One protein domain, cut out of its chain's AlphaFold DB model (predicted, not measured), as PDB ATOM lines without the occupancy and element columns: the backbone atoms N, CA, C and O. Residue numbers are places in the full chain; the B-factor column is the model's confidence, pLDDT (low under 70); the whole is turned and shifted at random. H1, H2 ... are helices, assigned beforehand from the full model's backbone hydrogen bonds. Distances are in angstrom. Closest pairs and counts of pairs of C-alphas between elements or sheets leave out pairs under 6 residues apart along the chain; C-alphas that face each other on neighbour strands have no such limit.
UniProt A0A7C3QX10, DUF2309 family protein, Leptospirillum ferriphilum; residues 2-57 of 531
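What this domain is: This is residues 2 to 57 of the 531 residues of the protein "DUF2309 family protein" of Leptospirillum ferriphilum (UniProt A0A7C3QX10). Three helices make an open, flat bracket, a wide U: the long helix H2 is the crossbar, and H1 and H3 turn off its two ends towards the same side, with an empty gap between them. The helices meet at the two corners alone, and residues 2 to 9 of H1 and residues 50 to 57, of which 50 to 56 belong to H3, stick out as the free ends of the two arms. The printed part has 56 residues with three named helices, in the order H1, H2, H3, and no named strand; the class is all helix. The whole is extended, with a radius of gyration of the C-alphas of 15.8 A, and spans 41 by 25 by 8 A.

Where its parts are: H1 holds residues 2 to 14 and begins with C-alpha 2 at (-50.149, -43.194, 8.142); it is 18.4 A long from first to last C-alpha. A tight link of 4 residues leads to H2, residues 19 to 40, 30.5 A long, whose C-alpha 19 is at (-39.741, -27.461, 0.411). After a tight link of 1 residue comes H3, residues 42 to 56, 20.8 A long, which ends with C-alpha 56 at (-44.914, -40.651, 28.298).

How they stand to each other: H1 and H2 only just touch, with 3 pairs of C-alphas within 8 A, and they touch only at the corner by their link. There H1 touches H2 with residues 13 to 14 alone, and H2 touches H1 with residues 19 to 20 alone; the closest C-alphas, those of Met 13 and Thr 19, are 5.6 A apart. Their lines are about perpendicular, at 73 degrees, only just past steep. H2 has a kink of 39 degrees near residue 31, and its residues 24 to 32 stand free. Further along, residues 34 to 38 of H2 touch residues 44 to 46 of H3; the closest C-alphas, those of Gly 37 and Tyr 45, are 5.3 A apart. H2 and H3 run opposite ways at a steep tilt of 68 degrees, only just short of about perpendicular. H1 and H3 are apart. In H1 and H3 every O i to N i+4 pair is within hydrogen-bond range; in H2 it is 16 of 18.

The domain as a whole: The two C-alphas farthest apart are those of Asn 15 and Gly 43, at 40.9 A, while the first and last printed C-alphas, of Trp 2 and Val 57, are 21.3 A apart. The printed part has no cut, and neither link is long. The mean pLDDT of the printed part is 71.7; 21 residues are under 70, namely residues 2 to 15, 20 to 21, 23 to 24 and 27 to 29. H1 has a mean of 56, H2 of 74 and H3 of 81.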
ATOM      1  N   TRP A   2     -50.912 -44.383   7.711       38.41
ATOM      2  CA  TRP A   2     -50.149 -43.194   8.142       38.41
ATOM      3  C   TRP A   2     -48.674 -43.178   7.708       38.41
ATOM      4  O   TRP A   2     -48.225 -42.197   7.137       38.41
ATOM      5  N   LEU A   3     -47.948 -44.287   7.879       44.56
ATOM      6  CA  LEU A   3     -46.540 -44.395   7.456       44.56
ATOM      7  C   LEU A   3     -46.335 -44.303   5.932       44.56
ATOM      8  O   LEU A   3     -45.359 -43.718   5.483       44.56
ATOM      9  N   LEU A   4     -47.274 -44.839   5.146       47.59
ATOM     10  CA  LEU A   4     -47.270 -44.760   3.676       47.59
ATOM     11  C   LEU A   4     -47.586 -43.343   3.180       47.59
ATOM     12  O   LEU A   4     -47.007 -42.880   2.206       47.59
ATOM     13  N   TRP A   5     -48.490 -42.645   3.873       62.44
ATOM     14  CA  TRP A   5     -48.783 -41.242   3.602       62.44
ATOM     15  C   TRP A   5     -47.578 -40.354   3.940       62.44
ATOM     16  O   TRP A   5     -47.176 -39.550   3.111       62.44
ATOM     17  N   LEU A   6     -46.925 -40.580   5.088       55.66
ATOM     18  CA  LEU A   6     -45.679 -39.906   5.475       55.66
ATOM     19  C   LEU A   6     -44.537 -40.159   4.484       55.66
ATOM     20  O   LEU A   6     -43.833 -39.218   4.132       55.66
ATOM     21  N   SER A   7     -44.356 -41.393   4.001       52.81
ATOM     22  CA  SER A   7     -43.309 -41.679   3.012       52.81
ATOM     23  C   SER A   7     -43.584 -40.996   1.673       52.81
ATOM     24  O   SER A   7     -42.648 -40.494   1.060       52.81
ATOM     25  N   HIS A   8     -44.848 -40.939   1.239       60.00
ATOM     26  CA  HIS A   8     -45.255 -40.222   0.027       60.00
ATOM     27  C   HIS A   8     -45.027 -38.711   0.162       60.00
ATOM     28  O   HIS A   8     -44.463 -38.092  -0.734       60.00
ATOM     29  N   LEU A   9     -45.385 -38.137   1.315       63.38
ATOM     30  CA  LEU A   9     -45.166 -36.724   1.631       63.38
ATOM     31  C   LEU A   9     -43.672 -36.384   1.621       63.38
ATOM     32  O   LEU A   9     -43.261 -35.470   0.923       63.38
ATOM     33  N   VAL A  10     -42.835 -37.174   2.298       65.00
ATOM     34  CA  VAL A  10     -41.372 -36.989   2.294       65.00
ATOM     35  C   VAL A  10     -40.784 -37.122   0.883       65.00
ATOM     36  O   VAL A  10     -39.824 -36.426   0.554       65.00
ATOM     37  N   HIS A  11     -41.337 -38.001   0.043       61.47
ATOM     38  CA  HIS A  11     -40.861 -38.198  -1.325       61.47
ATOM     39  C   HIS A  11     -41.226 -37.023  -2.245       61.47
ATOM     40  O   HIS A  11     -40.356 -36.537  -2.964       61.47
ATOM     41  N   GLU A  12     -42.452 -36.496  -2.166       61.84
ATOM     42  CA  GLU A  12     -42.833 -35.266  -2.879       61.84
ATOM     43  C   GLU A  12     -42.069 -34.039  -2.367       61.84
ATOM     44  O   GLU A  12     -41.624 -33.209  -3.159       61.84
ATOM     45  N   MET A  13     -41.835 -33.957  -1.054       60.94
ATOM     46  CA  MET A  13     -41.075 -32.869  -0.440       60.94
ATOM     47  C   MET A  13     -39.608 -32.821  -0.895       60.94
ATOM     48  O   MET A  13     -39.012 -31.747  -0.912       60.94
ATOM     49  N   LYS A  14     -39.013 -33.956  -1.285       57.56
ATOM     50  CA  LYS A  14     -37.635 -34.013  -1.807       57.56
ATOM     51  C   LYS A  14     -37.485 -33.430  -3.213       57.56
ATOM     52  O   LYS A  14     -36.385 -33.017  -3.566       57.56
ATOM     53  N   ASN A  15     -38.561 -33.386  -3.997       67.69
ATOM     54  CA  ASN A  15     -38.520 -32.993  -5.407       67.69
ATOM     55  C   ASN A  15     -38.868 -31.513  -5.644       67.69
ATOM     56  O   ASN A  15     -38.883 -31.062  -6.787       67.69
ATOM     57  N   ASN A  16     -39.139 -30.744  -4.585       72.56
ATOM     58  CA  ASN A  16     -39.508 -29.335  -4.675       72.56
ATOM     59  C   ASN A  16     -38.446 -28.454  -3.999       72.56
ATOM     60  O   ASN A  16     -38.166 -28.598  -2.815       72.56
ATOM     61  N   ILE A  17     -37.869 -27.518  -4.757       71.50
ATOM     62  CA  ILE A  17     -36.772 -26.628  -4.334       71.50
ATOM     63  C   ILE A  17     -37.151 -25.751  -3.126       71.50
ATOM     64  O   ILE A  17     -36.290 -25.419  -2.315       71.50
ATOM     65  N   VAL A  18     -38.429 -25.393  -2.980       73.06
ATOM     66  CA  VAL A  18     -38.922 -24.532  -1.889       73.06
ATOM     67  C   VAL A  18     -39.129 -25.324  -0.599       73.06
ATOM     68  O   VAL A  18     -39.069 -24.788   0.506       73.06
ATOM     69  N   THR A  19     -39.350 -26.627  -0.716       70.06
ATOM     70  CA  THR A  19     -39.741 -27.461   0.411       70.06
ATOM     71  C   THR A  19     -38.646 -27.654   1.461       70.06
ATOM     72  O   THR A  19     -38.990 -27.569   2.637       70.06
ATOM     73  N   PRO A  20     -37.352 -27.818   1.125       65.44
ATOM     74  CA  PRO A  20     -36.274 -27.759   2.107       65.44
ATOM     75  C   PRO A  20     -36.265 -26.453   2.907       65.44
ATOM     76  O   PRO A  20     -36.080 -26.507   4.116       65.44
ATOM     77  N   TYR A  21     -36.526 -25.301   2.277       69.06
ATOM     78  CA  TYR A  21     -36.558 -24.005   2.966       69.06
ATOM     79  C   TYR A  21     -37.728 -23.911   3.949       69.06
ATOM     80  O   TYR A  21     -37.518 -23.636   5.127       69.06
ATOM     81  N   VAL A  22     -38.946 -24.228   3.501       72.69
ATOM     82  CA  VAL A  22     -40.142 -24.211   4.364       72.69
ATOM     83  C   VAL A  22     -40.041 -25.260   5.473       72.69
ATOM     84  O   VAL A  22     -40.465 -25.022   6.599       72.69
ATOM     85  N   PHE A  23     -39.453 -26.419   5.183       68.19
ATOM     86  CA  PHE A  23     -39.222 -27.465   6.173       68.19
ATOM     87  C   PHE A  23     -38.179 -27.049   7.210       68.19
ATOM     88  O   PHE A  23     -38.406 -27.265   8.395       68.19
ATOM     89  N   VAL A  24     -37.076 -26.416   6.798       67.69
ATOM     90  CA  VAL A  24     -36.070 -25.860   7.717       67.69
ATOM     91  C   VAL A  24     -36.667 -24.744   8.572       67.69
ATOM     92  O   VAL A  24     -36.395 -24.718   9.765       67.69
ATOM     93  N   GLU A  25     -37.523 -23.874   8.029       71.56
ATOM     94  CA  GLU A  25     -38.217 -22.855   8.828       71.56
ATOM     95  C   GLU A  25     -39.230 -23.470   9.806       71.56
ATOM     96  O   GLU A  25     -39.225 -23.141  10.993       71.56
ATOM     97  N   ALA A  26     -40.067 -24.408   9.353       70.75
ATOM     98  CA  ALA A  26     -41.079 -25.058  10.187       70.75
ATOM     99  C   ALA A  26     -40.458 -25.937  11.288       70.75
ATOM    100  O   ALA A  26     -40.902 -25.908  12.438       70.75
ATOM    101  N   ILE A  27     -39.400 -26.688  10.964       69.19
ATOM    102  CA  ILE A  27     -38.608 -27.421  11.958       69.19
ATOM    103  C   ILE A  27     -37.812 -26.455  12.820       69.19
ATOM    104  O   ILE A  27     -37.695 -26.698  14.015       69.19
ATOM    105  N   GLY A  28     -37.325 -25.349  12.266       68.69
ATOM    106  CA  GLY A  28     -36.608 -24.309  12.993       68.69
ATOM    107  C   GLY A  28     -37.391 -23.807  14.201       68.69
ATOM    108  O   GLY A  28     -36.813 -23.676  15.273       68.69
ATOM    109  N   TRP A  29     -38.714 -23.646  14.091       69.75
ATOM    110  CA  TRP A  29     -39.579 -23.330  15.238       69.75
ATOM    111  C   TRP A  29     -39.664 -24.466  16.268       69.75
ATOM    112  O   TRP A  29     -39.585 -24.217  17.474       69.75
ATOM    113  N   MET A  30     -39.765 -25.720  15.815       72.31
ATOM    114  CA  MET A  30     -39.774 -26.897  16.696       72.31
ATOM    115  C   MET A  30     -38.422 -27.145  17.378       72.31
ATOM    116  O   MET A  30     -38.395 -27.621  18.507       72.31
ATOM    117  N   SER A  31     -37.311 -26.808  16.724       70.25
ATOM    118  CA  SER A  31     -35.950 -26.853  17.266       70.25
ATOM    119  C   SER A  31     -35.613 -25.603  18.083       70.25
ATOM    120  O   SER A  31     -34.797 -25.675  19.000       70.25
ATOM    121  N   GLY A  32     -36.276 -24.479  17.807       77.75
ATOM    122  CA  GLY A  32     -36.082 -23.190  18.459       77.75
ATOM    123  C   GLY A  32     -36.551 -23.177  19.908       77.75
ATOM    124  O   GLY A  32     -35.875 -22.604  20.752       77.75
ATOM    125  N   LEU A  33     -37.649 -23.867  20.234       79.94
ATOM    126  CA  LEU A  33     -38.120 -24.043  21.617       79.94
ATOM    127  C   LEU A  33     -37.113 -24.820  22.494       79.94
ATOM    128  O   LEU A  33     -36.722 -24.300  23.543       79.94
ATOM    129  N   PRO A  34     -36.641 -26.018  22.089       79.62
ATOM    130  CA  PRO A  34     -35.517 -26.701  22.718       79.62
ATOM    131  C   PRO A  34     -34.272 -25.832  22.821       79.62
ATOM    132  O   PRO A  34     -33.688 -25.753  23.896       79.62
ATOM    133  N   LEU A  35     -33.882 -25.154  21.738       80.44
ATOM    134  CA  LEU A  35     -32.693 -24.307  21.724       80.44
ATOM    135  C   LEU A  35     -32.818 -23.159  22.732       80.44
ATOM    136  O   LEU A  35     -31.920 -22.965  23.542       80.44
ATOM    137  N   PHE A  36     -33.946 -22.449  22.744       84.81
ATOM    138  CA  PHE A  36     -34.229 -21.363  23.681       84.81
ATOM    139  C   PHE A  36     -34.243 -21.862  25.131       84.81
ATOM    140  O   PHE A  36     -33.605 -21.268  26.000       84.81
ATOM    141  N   GLY A  37     -34.923 -22.983  25.388       83.19
ATOM    142  CA  GLY A  37     -34.986 -23.610  26.706       83.19
ATOM    143  C   GLY A  37     -33.611 -24.041  27.215       83.19
ATOM    144  O   GLY A  37     -33.241 -23.678  28.329       83.19
ATOM    145  N   LYS A  38     -32.833 -24.754  26.391       79.25
ATOM    146  CA  LYS A  38     -31.451 -25.154  26.697       79.25
ATOM    147  C   LYS A  38     -30.531 -23.948  26.899       79.25
ATOM    148  O   LYS A  38     -29.670 -23.987  27.766       79.25
ATOM    149  N   THR A  39     -30.740 -22.875  26.135       79.88
ATOM    150  CA  THR A  39     -29.869 -21.694  26.151       79.88
ATOM    151  C   THR A  39     -30.080 -20.824  27.382       79.88
ATOM    152  O   THR A  39     -29.126 -20.506  28.086       79.88
ATOM    153  N   PHE A  40     -31.323 -20.418  27.643       82.94
ATOM    154  CA  PHE A  40     -31.620 -19.417  28.671       82.94
ATOM    155  C   PHE A  40     -32.049 -20.036  30.003       82.94
ATOM    156  O   PHE A  40     -31.869 -19.424  31.055       82.94
ATOM    157  N   PHE A  41     -32.611 -21.250  29.978       83.44
ATOM    158  CA  PHE A  41     -33.179 -21.905  31.159       83.44
ATOM    159  C   PHE A  41     -32.847 -23.409  31.231       83.44
ATOM    160  O   PHE A  41     -33.759 -24.214  31.466       83.44
ATOM    161  N   PRO A  42     -31.567 -23.822  31.089       75.94
ATOM    162  CA  PRO A  42     -31.181 -25.229  30.938       75.94
ATOM    163  C   PRO A  42     -31.744 -26.112  32.056       75.94
ATOM    164  O   PRO A  42     -32.402 -27.121  31.804       75.94
ATOM    165  N   GLY A  43     -31.601 -25.689  33.315       75.44
ATOM    166  CA  GLY A  43     -32.098 -26.459  34.454       75.44
ATOM    167  C   GLY A  43     -33.622 -26.612  34.515       75.44
ATOM    168  O   GLY A  43     -34.113 -27.606  35.045       75.44
ATOM    169  N   TRP A  44     -34.401 -25.643  34.024       82.00
ATOM    170  CA  TRP A  44     -35.862 -25.779  33.937       82.00
ATOM    171  C   TRP A  44     -36.251 -26.679  32.765       82.00
ATOM    172  O   TRP A  44     -37.046 -27.601  32.950       82.00
ATOM    173  N   TYR A  45     -35.628 -26.465  31.604       83.69
ATOM    174  CA  TYR A  45     -35.857 -27.251  30.398       83.69
ATOM    175  C   TYR A  45     -35.590 -28.742  30.636       83.69
ATOM    176  O   TYR A  45     -36.492 -29.557  30.454       83.69
ATOM    177  N   HIS A  46     -34.410 -29.106  31.148       77.88
ATOM    178  CA  HIS A  46     -34.060 -30.509  31.396       77.88
ATOM    179  C   HIS A  46     -34.960 -31.166  32.453       77.88
ATOM    180  O   HIS A  46     -35.310 -32.335  32.314       77.88
ATOM    181  N   ARG A  47     -35.421 -30.425  33.474       79.31
ATOM    182  CA  ARG A  47     -36.403 -30.946  34.445       79.31
ATOM    183  C   ARG A  47     -37.762 -31.220  33.807       79.31
ATOM    184  O   ARG A  47     -38.385 -32.233  34.123       79.31
ATOM    185  N   LEU A  48     -38.228 -30.328  32.934       84.75
ATOM    186  CA  LEU A  48     -39.499 -30.484  32.230       84.75
ATOM    187  C   LEU A  48     -39.436 -31.662  31.254       84.75
ATOM    188  O   LEU A  48     -40.325 -32.512  31.284       84.75
ATOM    189  N   VAL A  49     -38.358 -31.758  30.469       82.69
ATOM    190  CA  VAL A  49     -38.112 -32.882  29.555       82.69
ATOM    191  C   VAL A  49     -38.052 -34.194  30.329       82.69
ATOM    192  O   VAL A  49     -38.860 -35.075  30.055       82.69
ATOM    193  N   ALA A  50     -37.227 -34.294  31.374       78.69
ATOM    194  CA  ALA A  50     -37.115 -35.516  32.172       78.69
ATOM    195  C   ALA A  50     -38.449 -35.928  32.821       78.69
ATOM    196  O   ALA A  50     -38.756 -37.117  32.927       78.69
ATOM    197  N   ARG A  51     -39.274 -34.964  33.256       81.81
ATOM    198  CA  ARG A  51     -40.626 -35.246  33.765       81.81
ATOM    199  C   ARG A  51     -41.544 -35.766  32.660       81.81
ATOM    200  O   ARG A  51     -42.307 -36.695  32.912       81.81
ATOM    201  N   SER A  52     -41.483 -35.171  31.471       83.38
ATOM    202  CA  SER A  52     -42.286 -35.591  30.321       83.38
ATOM    203  C   SER A  52     -41.890 -36.987  29.835       83.38
ATOM    204  O   SER A  52     -42.759 -37.829  29.642       83.38
ATOM    205  N   GLU A  53     -40.592 -37.284  29.763       79.38
ATOM    206  CA  GLU A  53     -40.077 -38.601  29.394       79.38
ATOM    207  C   GLU A  53     -40.560 -39.664  30.374       79.38
ATOM    208  O   GLU A  53     -41.131 -40.657  29.950       79.38
ATOM    209  N   ARG A  54     -40.462 -39.426  31.688       77.62
ATOM    210  CA  ARG A  54     -40.984 -40.372  32.694       77.62
ATOM    211  C   ARG A  54     -42.496 -40.593  32.608       77.62
ATOM    212  O   ARG A  54     -42.975 -41.627  33.058       77.62
ATOM    213  N   MET A  55     -43.247 -39.611  32.110       83.19
ATOM    214  CA  MET A  55     -44.707 -39.681  32.015       83.19
ATOM    215  C   MET A  55     -45.173 -40.391  30.740       83.19
ATOM    216  O   MET A  55     -46.165 -41.112  30.783       83.19
ATOM    217  N   PHE A  56     -44.479 -40.181  29.618       82.44
ATOM    218  CA  PHE A  56     -44.914 -40.651  28.298       82.44
ATOM    219  C   PHE A  56     -44.073 -41.800  27.732       82.44
ATOM    220  O   PHE A  56     -44.544 -42.506  26.842       82.44
ATOM    221  N   VAL A  57     -42.854 -42.007  28.232       72.12
ATOM    222  CA  VAL A  57     -41.946 -43.072  27.798       72.12
ATOM    223  C   VAL A  57     -41.795 -44.071  28.949       72.12
ATOM    224  O   VAL A  57     -41.089 -43.786  29.920       72.12
TER     225      VAL A  57